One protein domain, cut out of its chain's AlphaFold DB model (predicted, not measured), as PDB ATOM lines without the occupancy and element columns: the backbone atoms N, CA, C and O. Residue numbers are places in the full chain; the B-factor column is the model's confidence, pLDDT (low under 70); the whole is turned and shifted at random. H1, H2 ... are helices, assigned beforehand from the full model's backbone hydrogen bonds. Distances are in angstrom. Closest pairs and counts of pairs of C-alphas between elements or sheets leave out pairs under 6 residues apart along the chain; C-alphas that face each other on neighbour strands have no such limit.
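This is residues 28 to 108 of the 109 residues of an uncharacterized protein of Rhodobacteraceae bacterium (UniProt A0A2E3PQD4). Two crossed helices, H1 and H4, make the middle of a small rounded body, with H3 packed on H1 at one side and H5 packed on H1 at the other. The tiny helix H2 lies at the rim, near H4. The printed part has 81 residues with five named helices, H1 to H5 in chain order, and no named strand; its class is all helix. It is compact, with a radius of gyration of the C-alphas of 12.0 A and spans of 27 by 27 by 23 A.

Find C-alpha 28 at (121.913, 69.090, 15.461); from there H1, residues 28 to 44, runs 24.3 A to C-alpha 44 at (126.190, 50.902, 31.018). Next come H2, residues 51 to 54, 5.8 A, and H3, residues 62 to 77, 22.5 A. H4, residues 86 to 95, and H5, residues 97 to 106, each measure 14.3 A; H5 ends at C-alpha 106, (135.022, 53.979, 30.691).

Begin at the hub, H1. Its residues 31 to 35 touch H3 at a steep tilt of 64 degrees, the same way; the closest C-alphas, of Ala 34 and Leu 69, are 6.9 A apart. Its residues 35 to 42 touch H4 at a steep tilt of 66 degrees, opposite ways, with Val 38 and Tyr 89 the closest C-alphas at 6.2 A. Its residues 39 to 43 touch H5 at a steep tilt of 47 degrees, the same way, with the C-alphas of Cys 43 and Arg 104 closest at 5.7 A. H3 and H5 are apart. In H1, H3, H4 and H5 every O i to N i+4 pair is within hydrogen-bond range; H2 is too short for such a pair.

The farthest C-alphas, of Ala 63 and Arg 108, are 32.6 A apart. The printed part has no cut, and no link is long. Look for pLDDT under 70 at residues 48 to 56 and 108.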
ATOM      1  N   ASP A  28     120.816  70.053  15.564       77.94
ATOM      2  CA  ASP A  28     121.913  69.090  15.461       77.94
ATOM      3  C   ASP A  28     122.686  68.856  16.770       77.94
ATOM      4  O   ASP A  28     123.091  67.726  17.044       77.94
ATOM      5  N   ASP A  29     122.875  69.878  17.607       82.12
ATOM      6  CA  ASP A  29     123.555  69.746  18.902       82.12
ATOM      7  C   ASP A  29     122.701  68.951  19.894       82.12
ATOM      8  O   ASP A  29     123.215  68.094  20.619       82.12
ATOM      9  N   VAL A  30     121.383  69.180  19.882       83.12
ATOM     10  CA  VAL A  30     120.418  68.426  20.696       83.12
ATOM     11  C   VAL A  30     120.402  66.957  20.276       83.12
ATOM     12  O   VAL A  30     120.495  66.069  21.128       83.12
ATOM     13  N   LEU A  31     120.362  66.693  18.965       83.31
ATOM     14  CA  LEU A  31     120.422  65.336  18.422       83.31
ATOM     15  C   LEU A  31     121.740  64.648  18.785       83.31
ATOM     16  O   LEU A  31     121.719  63.528  19.293       83.31
ATOM     17  N   ARG A  32     122.883  65.324  18.620       85.69
ATOM     18  CA  ARG A  32     124.187  64.787  19.035       85.69
ATOM     19  C   ARG A  32     124.208  64.457  20.519       85.69
ATOM     20  O   ARG A  32     124.654  63.379  20.896       85.69
ATOM     21  N   PHE A  33     123.717  65.347  21.376       86.81
ATOM     22  CA  PHE A  33     123.674  65.082  22.810       86.81
ATOM     23  C   PHE A  33     122.795  63.869  23.149       86.81
ATOM     24  O   PHE A  33     123.182  63.028  23.967       86.81
ATOM     25  N   ALA A  34     121.645  63.734  22.484       87.75
ATOM     26  CA  ALA A  34     120.770  62.578  22.626       87.75
ATOM     27  C   ALA A  34     121.479  61.279  22.206       87.75
ATOM     28  O   ALA A  34     121.470  60.306  22.961       87.75
ATOM     29  N   GLU A  35     122.192  61.279  21.077       89.94
ATOM     30  CA  GLU A  35     122.989  60.133  20.618       89.94
ATOM     31  C   GLU A  35     124.056  59.712  21.633       89.94
ATOM     32  O   GLU A  35     124.220  58.522  21.923       89.94
ATOM     33  N   LEU A  36     124.758  60.678  22.230       89.62
ATOM     34  CA  LEU A  36     125.739  60.405  23.283       89.62
ATOM     35  C   LEU A  36     125.100  59.764  24.509       89.62
ATOM     36  O   LEU A  36     125.679  58.853  25.110       89.62
ATOM     37  N   ARG A  37     123.899  60.216  24.876       89.25
ATOM     38  CA  ARG A  37     123.140  59.648  25.989       89.25
ATOM     39  C   ARG A  37     122.721  58.204  25.689       89.25
ATOM     40  O   ARG A  37     122.860  57.360  26.575       89.25
ATOM     41  N   VAL A  38     122.324  57.893  24.449       89.88
ATOM     42  CA  VAL A  38     122.040  56.517  23.984       89.88
ATOM     43  C   VAL A  38     123.282  55.630  24.060       89.88
ATOM     44  O   VAL A  38     123.222  54.542  24.634       89.88
ATOM     45  N   LEU A  39     124.434  56.098  23.567       88.25
ATOM     46  CA  LEU A  39     125.691  55.343  23.651       88.25
ATOM     47  C   LEU A  39     126.101  55.054  25.097       88.25
ATOM     48  O   LEU A  39     126.500  53.931  25.422       88.25
ATOM     49  N   ALA A  40     125.995  56.053  25.973       87.38
ATOM     50  CA  ALA A  40     126.313  55.895  27.384       87.38
ATOM     51  C   ALA A  40     125.365  54.901  28.073       87.38
ATOM     52  O   ALA A  40     125.829  54.053  28.839       87.38
ATOM     53  N   ALA A  41     124.061  54.968  27.782       87.62
ATOM     54  CA  ALA A  41     123.065  54.033  28.301       87.62
ATOM     55  C   ALA A  41     123.345  52.591  27.840       87.62
ATOM     56  O   ALA A  41     123.455  51.694  28.678       87.62
ATOM     57  N   GLY A  42     123.584  52.376  26.541       85.69
ATOM     58  CA  GLY A  42     123.896  51.049  25.995       85.69
ATOM     59  C   GLY A  42     125.202  50.455  26.515       85.69
ATOM     60  O   GLY A  42     125.280  49.252  26.783       85.69
ATOM     61  N   CYS A  43     126.223  51.286  26.744       83.56
ATOM     62  CA  CYS A  43     127.467  50.821  27.355       83.56
ATOM     63  C   CYS A  43     127.289  50.451  28.835       83.56
ATOM     64  O   CYS A  43     127.831  49.430  29.258       83.56
ATOM     65  N   ARG A  44     126.511  51.223  29.611       83.00
ATOM     66  CA  ARG A  44     126.190  50.902  31.018       83.00
ATOM     67  C   ARG A  44     125.440  49.582  31.153       83.00
ATOM     68  O   ARG A  44     125.750  48.798  32.041       83.00
ATOM     69  N   MET A  45     124.498  49.311  30.251       79.31
ATOM     70  CA  MET A  45     123.720  48.066  30.247       79.31
ATOM     71  C   MET A  45     124.467  46.874  29.640       79.31
ATOM     72  O   MET A  45     123.903  45.791  29.523       79.31
ATOM     73  N   ARG A  46     125.733  47.052  29.237       74.88
ATOM     74  CA  ARG A  46     126.559  46.018  28.594       74.88
ATOM     75  C   ARG A  46     125.934  45.428  27.320       74.88
ATOM     76  O   ARG A  46     126.343  44.351  26.888       74.88
ATOM     77  N   TRP A  47     125.036  46.159  26.653       70.06
ATOM     78  CA  TRP A  47     124.403  45.716  25.402       70.06
ATOM     79  C   TRP A  47     125.416  45.460  24.286       70.06
ATOM     80  O   TRP A  47     125.185  44.613  23.437       70.06
ATOM     81  N   GLY A  48     126.600  46.085  24.366       60.56
ATOM     82  CA  GLY A  48     127.777  45.825  23.526       60.56
ATOM     83  C   GLY A  48     128.292  44.374  23.472       60.56
ATOM     84  O   GLY A  48     129.197  44.113  22.683       60.56
ATOM     85  N   LEU A  49     127.771  43.469  24.308       62.38
ATOM     86  CA  LEU A  49     128.104  42.037  24.350       62.38
ATOM     87  C   LEU A  49     126.979  41.143  23.798       62.38
ATOM     88  O   LEU A  49     127.131  39.923  23.789       62.38
ATOM     89  N   SER A  50     125.854  41.723  23.361       59.78
ATOM     90  CA  SER A  50     124.747  40.965  22.779       59.78
ATOM     91  C   SER A  50     125.191  40.337  21.449       59.78
ATOM     92  O   SER A  50     125.659  41.067  20.569       59.78
ATOM     93  N   PRO A  51     125.023  39.015  21.244       58.41
ATOM     94  CA  PRO A  51     125.356  38.355  19.977       58.41
ATOM     95  C   PRO A  51     124.549  38.902  18.785       58.41
ATOM     96  O   PRO A  51     124.938  38.701  17.635       58.41
ATOM     97  N   ARG A  52     123.463  39.647  19.041       62.28
ATOM     98  CA  ARG A  52     122.664  40.337  18.017       62.28
ATOM     99  C   ARG A  52     123.381  41.523  17.374       62.28
ATOM    100  O   ARG A  52     123.069  41.857  16.236       62.28
ATOM    101  N   LEU A  53     124.378  42.115  18.036       60.12
ATOM    102  CA  LEU A  53     125.171  43.216  17.470       60.12
ATOM    103  C   LEU A  53     126.073  42.787  16.310       60.12
ATOM    104  O   LEU A  53     126.517  43.638  15.543       60.12
ATOM    105  N   SER A  54     126.335  41.488  16.183       60.50
ATOM    106  CA  SER A  54     127.112  40.911  15.085       60.50
ATOM    107  C   SER A  54     126.312  40.821  13.783       60.50
ATOM    108  O   SER A  54     126.894  40.565  12.732       60.50
ATOM    109  N   GLN A  55     124.986  41.007  13.833       66.38
ATOM    110  CA  GLN A  55     124.153  40.978  12.637       66.38
ATOM    111  C   GLN A  55     124.192  42.337  11.922       66.38
ATOM    112  O   GLN A  55     123.928  43.363  12.568       66.38
ATOM    113  N   PRO A  56     124.494  42.358  10.608       63.88
ATOM    114  CA  PRO A  56     124.402  43.568   9.811       63.88
ATOM    115  C   PRO A  56     122.942  44.023   9.785       63.88
ATOM    116  O   PRO A  56     122.064  43.308   9.311       63.88
ATOM    117  N   LEU A  57     122.694  45.206  10.338       70.06
ATOM    118  CA  LEU A  57     121.400  45.868  10.283       70.06
ATOM    119  C   LEU A  57     121.481  46.967   9.218       70.06
ATOM    120  O   LEU A  57     122.504  47.659   9.176       70.06
ATOM    121  N   PRO A  58     120.465  47.134   8.354       77.12
ATOM    122  CA  PRO A  58     120.422  48.278   7.454       77.12
ATOM    123  C   PRO A  58     120.508  49.585   8.264       77.12
ATOM    124  O   PRO A  58     119.868  49.685   9.316       77.12
ATOM    125  N   PRO A  59     121.306  50.569   7.812       78.00
ATOM    126  CA  PRO A  59     121.431  51.842   8.508       78.00
ATOM    127  C   PRO A  59     120.080  52.558   8.523       78.00
ATOM    128  O   PRO A  59     119.378  52.590   7.511       78.00
ATOM    129  N   LEU A  60     119.735  53.156   9.662       84.62
ATOM    130  CA  LEU A  60     118.493  53.915   9.795       84.62
ATOM    131  C   LEU A  60     118.572  55.185   8.941       84.62
ATOM    132  O   LEU A  60     119.626  55.832   8.845       84.62
ATOM    133  N   SER A  61     117.451  55.581   8.339       88.25
ATOM    134  CA  SER A  61     117.374  56.899   7.708       88.25
ATOM    135  C   SER A  61     117.499  58.006   8.763       88.25
ATOM    136  O   SER A  61     117.231  57.810   9.953       88.25
ATOM    137  N   ALA A  62     117.907  59.206   8.342       84.19
ATOM    138  CA  ALA A  62     118.048  60.334   9.264       84.19
ATOM    139  C   ALA A  62     116.723  60.675   9.973       84.19
ATOM    140  O   ALA A  62     116.745  60.983  11.165       84.19
ATOM    141  N   ALA A  63     115.596  60.561   9.259       85.62
ATOM    142  CA  ALA A  63     114.255  60.796   9.788       85.62
ATOM    143  C   ALA A  63     113.841  59.728  10.813       85.62
ATOM    144  O   ALA A  63     113.394  60.070  11.905       85.62
ATOM    145  N   GLU A  64     114.054  58.442  10.513       88.12
ATOM    146  CA  GLU A  64     113.745  57.352  11.452       88.12
ATOM    147  C   GLU A  64     114.591  57.431  12.722       88.12
ATOM    148  O   GLU A  64     114.082  57.229  13.823       88.12
ATOM    149  N   ARG A  65     115.881  57.759  12.586       89.75
ATOM    150  CA  ARG A  65     116.781  57.949  13.727       89.75
ATOM    151  C   ARG A  65     116.307  59.097  14.620       89.75
ATOM    152  O   ARG A  65     116.284  58.929  15.837       89.75
ATOM    153  N   ALA A  66     115.914  60.233  14.038       87.81
ATOM    154  CA  ALA A  66     115.399  61.374  14.793       87.81
ATOM    155  C   ALA A  66     114.093  61.025  15.525       87.81
ATOM    156  O   ALA A  66     113.999  61.251  16.728       87.81
ATOM    157  N   ALA A  67     113.144  60.380  14.838       89.62
ATOM    158  CA  ALA A  67     111.877  59.956  15.435       89.62
ATOM    159  C   ALA A  67     112.075  58.952  16.587       89.62
ATOM    160  O   ALA A  67     111.458  59.075  17.645       89.62
ATOM    161  N   ARG A  68     112.973  57.971  16.422       90.75
ATOM    162  CA  ARG A  68     113.299  56.998  17.480       90.75
ATOM    163  C   ARG A  68     114.033  57.639  18.658       90.75
ATOM    164  O   ARG A  68     113.768  57.271  19.799       90.75
ATOM    165  N   LEU A  69     114.931  58.596  18.405       89.56
ATOM    166  CA  LEU A  69     115.584  59.378  19.462       89.56
ATOM    167  C   LEU A  69     114.558  60.168  20.272       89.56
ATOM    168  O   LEU A  69     114.590  60.111  21.497       89.56
ATOM    169  N   GLU A  70     113.641  60.861  19.604       90.31
ATOM    170  CA  GLU A  70     112.582  61.633  20.254       90.31
ATOM    171  C   GLU A  70     111.681  60.737  21.116       90.31
ATOM    172  O   GLU A  70     111.476  61.021  22.297       90.31
ATOM    173  N   ALA A  71     111.241  59.595  20.578       90.56
ATOM    174  CA  ALA A  71     110.457  58.615  21.328       90.56
ATOM    175  C   ALA A  71     111.213  58.079  22.558       90.56
ATOM    176  O   ALA A  71     110.639  57.935  23.640       90.56
ATOM    177  N   LEU A  72     112.513  57.806  22.420       90.00
ATOM    178  CA  LEU A  72     113.341  57.316  23.519       90.00
ATOM    179  C   LEU A  72     113.563  58.379  24.604       90.00
ATOM    180  O   LEU A  72     113.540  58.057  25.793       90.00
ATOM    181  N   LEU A  73     113.751  59.641  24.214       89.31
ATOM    182  CA  LEU A  73     113.842  60.760  25.152       89.31
ATOM    183  C   LEU A  73     112.531  60.934  25.922       89.31
ATOM    184  O   LEU A  73     112.566  60.996  27.150       89.31
ATOM    185  N   ALA A  74     111.388  60.894  25.231       88.88
ATOM    186  CA  ALA A  74     110.075  60.962  25.866       88.88
ATOM    187  C   ALA A  74     109.870  59.832  26.893       88.88
ATOM    188  O   ALA A  74     109.385  60.073  27.998       88.88
ATOM    189  N   LEU A  75     110.309  58.605  26.580       89.69
ATOM    190  CA  LEU A  75     110.282  57.485  27.528       89.69
ATOM    191  C   LEU A  75     111.164  57.738  28.757       89.69
ATOM    192  O   LEU A  75     110.771  57.427  29.883       89.69
ATOM    193  N   TRP A  76     112.360  58.292  28.570       89.69
ATOM    194  CA  TRP A  76     113.247  58.615  29.686       89.69
ATOM    195  C   TRP A  76     112.699  59.719  30.581       89.69
ATOM    196  O   TRP A  76     112.845  59.619  31.805       89.69
ATOM    197  N   ASP A  77     112.065  60.725  29.990       88.50
ATOM    198  CA  ASP A  77     111.442  61.830  30.714       88.50
ATOM    199  C   ASP A  77     110.185  61.366  31.462       88.50
ATOM    200  O   ASP A  77     109.956  61.785  32.596       88.50
ATOM    201  N   ALA A  78     109.458  60.386  30.916       89.69
ATOM    202  CA  ALA A  78     108.369  59.687  31.602       89.69
ATOM    203  C   ALA A  78     108.838  58.763  32.751       89.69
ATOM    204  O   ALA A  78     108.015  58.181  33.456       89.69
ATOM    205  N   GLY A  79     110.150  58.614  32.968       87.31
ATOM    206  CA  GLY A  79     110.726  57.833  34.068       87.31
ATOM    207  C   GLY A  79     111.235  56.442  33.681       87.31
ATOM    208  O   GLY A  79     111.887  55.786  34.498       87.31
ATOM    209  N   CYS A  80     111.058  56.010  32.430       86.44
ATOM    210  CA  CYS A  80     111.546  54.725  31.921       86.44
ATOM    211  C   CYS A  80     113.051  54.766  31.606       86.44
ATOM    212  O   CYS A  80     113.478  54.466  30.495       86.44
ATOM    213  N   ARG A  81     113.896  55.107  32.588       79.56
ATOM    214  CA  ARG A  81     115.354  55.322  32.420       79.56
ATOM    215  C   ARG A  81     116.142  54.097  31.941       79.56
ATOM    216  O   ARG A  81     117.310  54.237  31.587       79.56
ATOM    217  N   GLN A  82     115.534  52.911  31.985       81.31
ATOM    218  CA  GLN A  82     116.135  51.668  31.503       81.31
ATOM    219  C   GLN A  82     115.733  51.305  30.066       81.31
ATOM    220  O   GLN A  82     116.297  50.369  29.506       81.31
ATOM    221  N   ALA A  83     114.787  52.028  29.460       85.50
ATOM    222  CA  ALA A  83     114.422  51.807  28.068       85.50
ATOM    223  C   ALA A  83     115.606  52.158  27.159       85.50
ATOM    224  O   ALA A  83     116.267  53.179  27.354       85.50
ATOM    225  N   LEU A  84     115.878  51.311  26.174       86.50
ATOM    226  CA  LEU A  84     116.901  51.540  25.166       86.50
ATOM    227  C   LEU A  84     116.457  50.863  23.870       86.50
ATOM    228  O   LEU A  84     115.982  49.731  23.900       86.50
ATOM    229  N   ASP A  85     116.609  51.552  22.745       87.94
ATOM    230  CA  ASP A  85     116.376  50.970  21.422       87.94
ATOM    231  C   ASP A  85     117.686  50.328  20.920       87.94
ATOM    232  O   ASP A  85     118.721  50.996  20.814       87.94
ATOM    233  N   GLU A  86     117.656  49.012  20.669       84.19
ATOM    234  CA  GLU A  86     118.836  48.201  20.307       84.19
ATOM    235  C   GLU A  86     119.334  48.542  18.905       84.19
ATOM    236  O   GLU A  86     120.544  48.615  18.665       84.19
ATOM    237  N   ASP A  87     118.404  48.812  17.995       86.75
ATOM    238  CA  ASP A  87     118.699  49.161  16.613       86.75
ATOM    239  C   ASP A  87     119.229  50.585  16.525       86.75
ATOM    240  O   ASP A  87     120.233  50.826  15.853       86.75
ATOM    241  N   LEU A  88     118.626  51.507  17.280       88.38
ATOM    242  CA  LEU A  88     119.103  52.881  17.383       88.38
ATOM    243  C   LEU A  88     120.512  52.937  17.986       88.38
ATOM    244  O   LEU A  88     121.392  53.609  17.452       88.38
ATOM    245  N   TYR A  89     120.759  52.199  19.072       88.44
ATOM    246  CA  TYR A  89     122.095  52.103  19.658       88.44
ATOM    247  C   TYR A  89     123.109  51.530  18.660       88.44
ATOM    248  O   TYR A  89     124.227  52.040  18.569       88.44
ATOM    249  N   ARG A  90     122.736  50.494  17.899       86.19
ATOM    250  CA  ARG A  90     123.610  49.873  16.897       86.19
ATOM    251  C   ARG A  90     123.944  50.828  15.753       86.19
ATOM    252  O   ARG A  90     125.123  50.949  15.429       86.19
ATOM    253  N   ASP A  91     122.956  51.525  15.194       88.38
ATOM    254  CA  ASP A  91     123.165  52.527  14.140       88.38
ATOM    255  C   ASP A  91     124.103  53.646  14.629       88.38
ATOM    256  O   ASP A  91     125.129  53.927  14.004       88.38
ATOM    257  N   ILE A  92     123.844  54.206  15.816       88.75
ATOM    258  CA  ILE A  92     124.688  55.261  16.398       88.75
ATOM    259  C   ILE A  92     126.103  54.740  16.686       88.75
ATOM    260  O   ILE A  92     127.084  55.451  16.448       88.75
ATOM    261  N   ALA A  93     126.239  53.505  17.176       86.81
ATOM    262  CA  ALA A  93     127.533  52.890  17.456       86.81
ATOM    263  C   ALA A  93     128.354  52.639  16.183       86.81
ATOM    264  O   ALA A  93     129.570  52.849  16.197       86.81
ATOM    265  N   GLN A  94     127.702  52.229  15.091       86.31
ATOM    266  CA  GLN A  94     128.328  52.058  13.778       86.31
ATOM    267  C   GLN A  94     128.789  53.398  13.193       86.31
ATOM    268  O   GLN A  94     129.894  53.478  12.657       86.31
ATOM    269  N   ARG A  95     127.997  54.466  13.355       84.94
ATOM    270  CA  ARG A  95     128.362  55.826  12.917       84.94
ATOM    271  C   ARG A  95     129.464  56.458  13.768       84.94
ATOM    272  O   ARG A  95     130.272  57.226  13.254       84.94
ATOM    273  N   ASN A  96     129.527  56.122  15.058       86.25
ATOM    274  CA  ASN A  96     130.449  56.720  16.027       86.25
ATOM    275  C   ASN A  96     131.360  55.671  16.703       86.25
ATOM    276  O   ASN A  96     131.334  55.511  17.934       86.25
ATOM    277  N   PRO A  97     132.231  54.969  15.947       83.38
ATOM    278  CA  PRO A  97     133.025  53.864  16.485       83.38
ATOM    279  C   PRO A  97     134.038  54.324  17.543       83.38
ATOM    280  O   PRO A  97     134.216  53.670  18.574       83.38
ATOM    281  N   ARG A  98     134.664  55.495  17.342       86.88
ATOM    282  CA  ARG A  98     135.637  56.074  18.288       86.88
ATOM    283  C   ARG A  98     135.000  56.387  19.643       86.88
ATOM    284  O   ARG A  98     135.565  56.062  20.686       86.88
ATOM    285  N   MET A  99     133.808  56.981  19.629       86.12
ATOM    286  CA  MET A  99     133.084  57.335  20.851       86.12
ATOM    287  C   MET A  99     132.580  56.099  21.586       86.12
ATOM    288  O   MET A  99     132.734  55.991  22.801       86.12
ATOM    289  N   THR A 100     132.054  55.126  20.844       85.25
ATOM    290  CA  THR A 100     131.619  53.842  21.402       85.25
ATOM    291  C   THR A 100     132.768  53.129  22.115       85.25
ATOM    292  O   THR A 100     132.600  52.649  23.237       85.25
ATOM    293  N   ALA A 101     133.963  53.101  21.516       84.81
ATOM    294  CA  ALA A 101     135.152  52.540  22.154       84.81
ATOM    295  C   ALA A 101     135.525  53.284  23.452       84.81
ATOM    296  O   ALA A 101     135.829  52.643  24.463       84.81
ATOM    297  N   ALA A 102     135.450  54.620  23.455       86.75
ATOM    298  CA  ALA A 102     135.723  55.439  24.636       86.75
ATOM    299  C   ALA A 102     134.737  55.156  25.784       86.75
ATOM    300  O   ALA A 102     135.163  54.931  26.921       86.75
ATOM    301  N   PHE A 103     133.434  55.089  25.495       85.19
ATOM    302  CA  PHE A 103     132.421  54.744  26.496       85.19
ATOM    303  C   PHE A 103     132.601  53.320  27.024       85.19
ATOM    304  O   PHE A 103     132.616  53.121  28.238       85.19
ATOM    305  N   ARG A 104     132.832  52.332  26.151       83.44
ATOM    306  CA  ARG A 104     133.108  50.948  26.575       83.44
ATOM    307  C   ARG A 104     134.326  50.858  27.492       83.44
ATOM    308  O   ARG A 104     134.271  50.153  28.492       83.44
ATOM    309  N   LYS A 105     135.408  51.584  27.188       84.81
ATOM    310  CA  LYS A 105     136.597  51.648  28.055       84.81
ATOM    311  C   LYS A 105     136.265  52.253  29.422       84.81
ATOM    312  O   LYS A 105     136.752  51.762  30.434       84.81
ATOM    313  N   ARG A 106     135.430  53.296  29.454       83.69
ATOM    314  CA  ARG A 106     135.022  53.979  30.691       83.69
ATOM    315  C   ARG A 106     134.150  53.104  31.594       83.69
ATOM    316  O   ARG A 106     134.330  53.148  32.803       83.69
ATOM    317  N   PHE A 107     133.237  52.324  31.020       79.31
ATOM    318  CA  PHE A 107     132.289  51.483  31.764       79.31
ATOM    319  C   PHE A 107     132.781  50.043  32.015       79.31
ATOM    320  O   PHE A 107     132.010  49.206  32.467       79.31
ATOM    321  N   ARG A 108     134.052  49.737  31.713       69.44
ATOM    322  CA  ARG A 108     134.709  48.445  32.004       69.44
ATOM    323  C   ARG A 108     135.391  48.376  33.384       69.44
ATOM    324  O   ARG A 108     136.065  47.387  33.650       69.44
TER     325      ARG A 108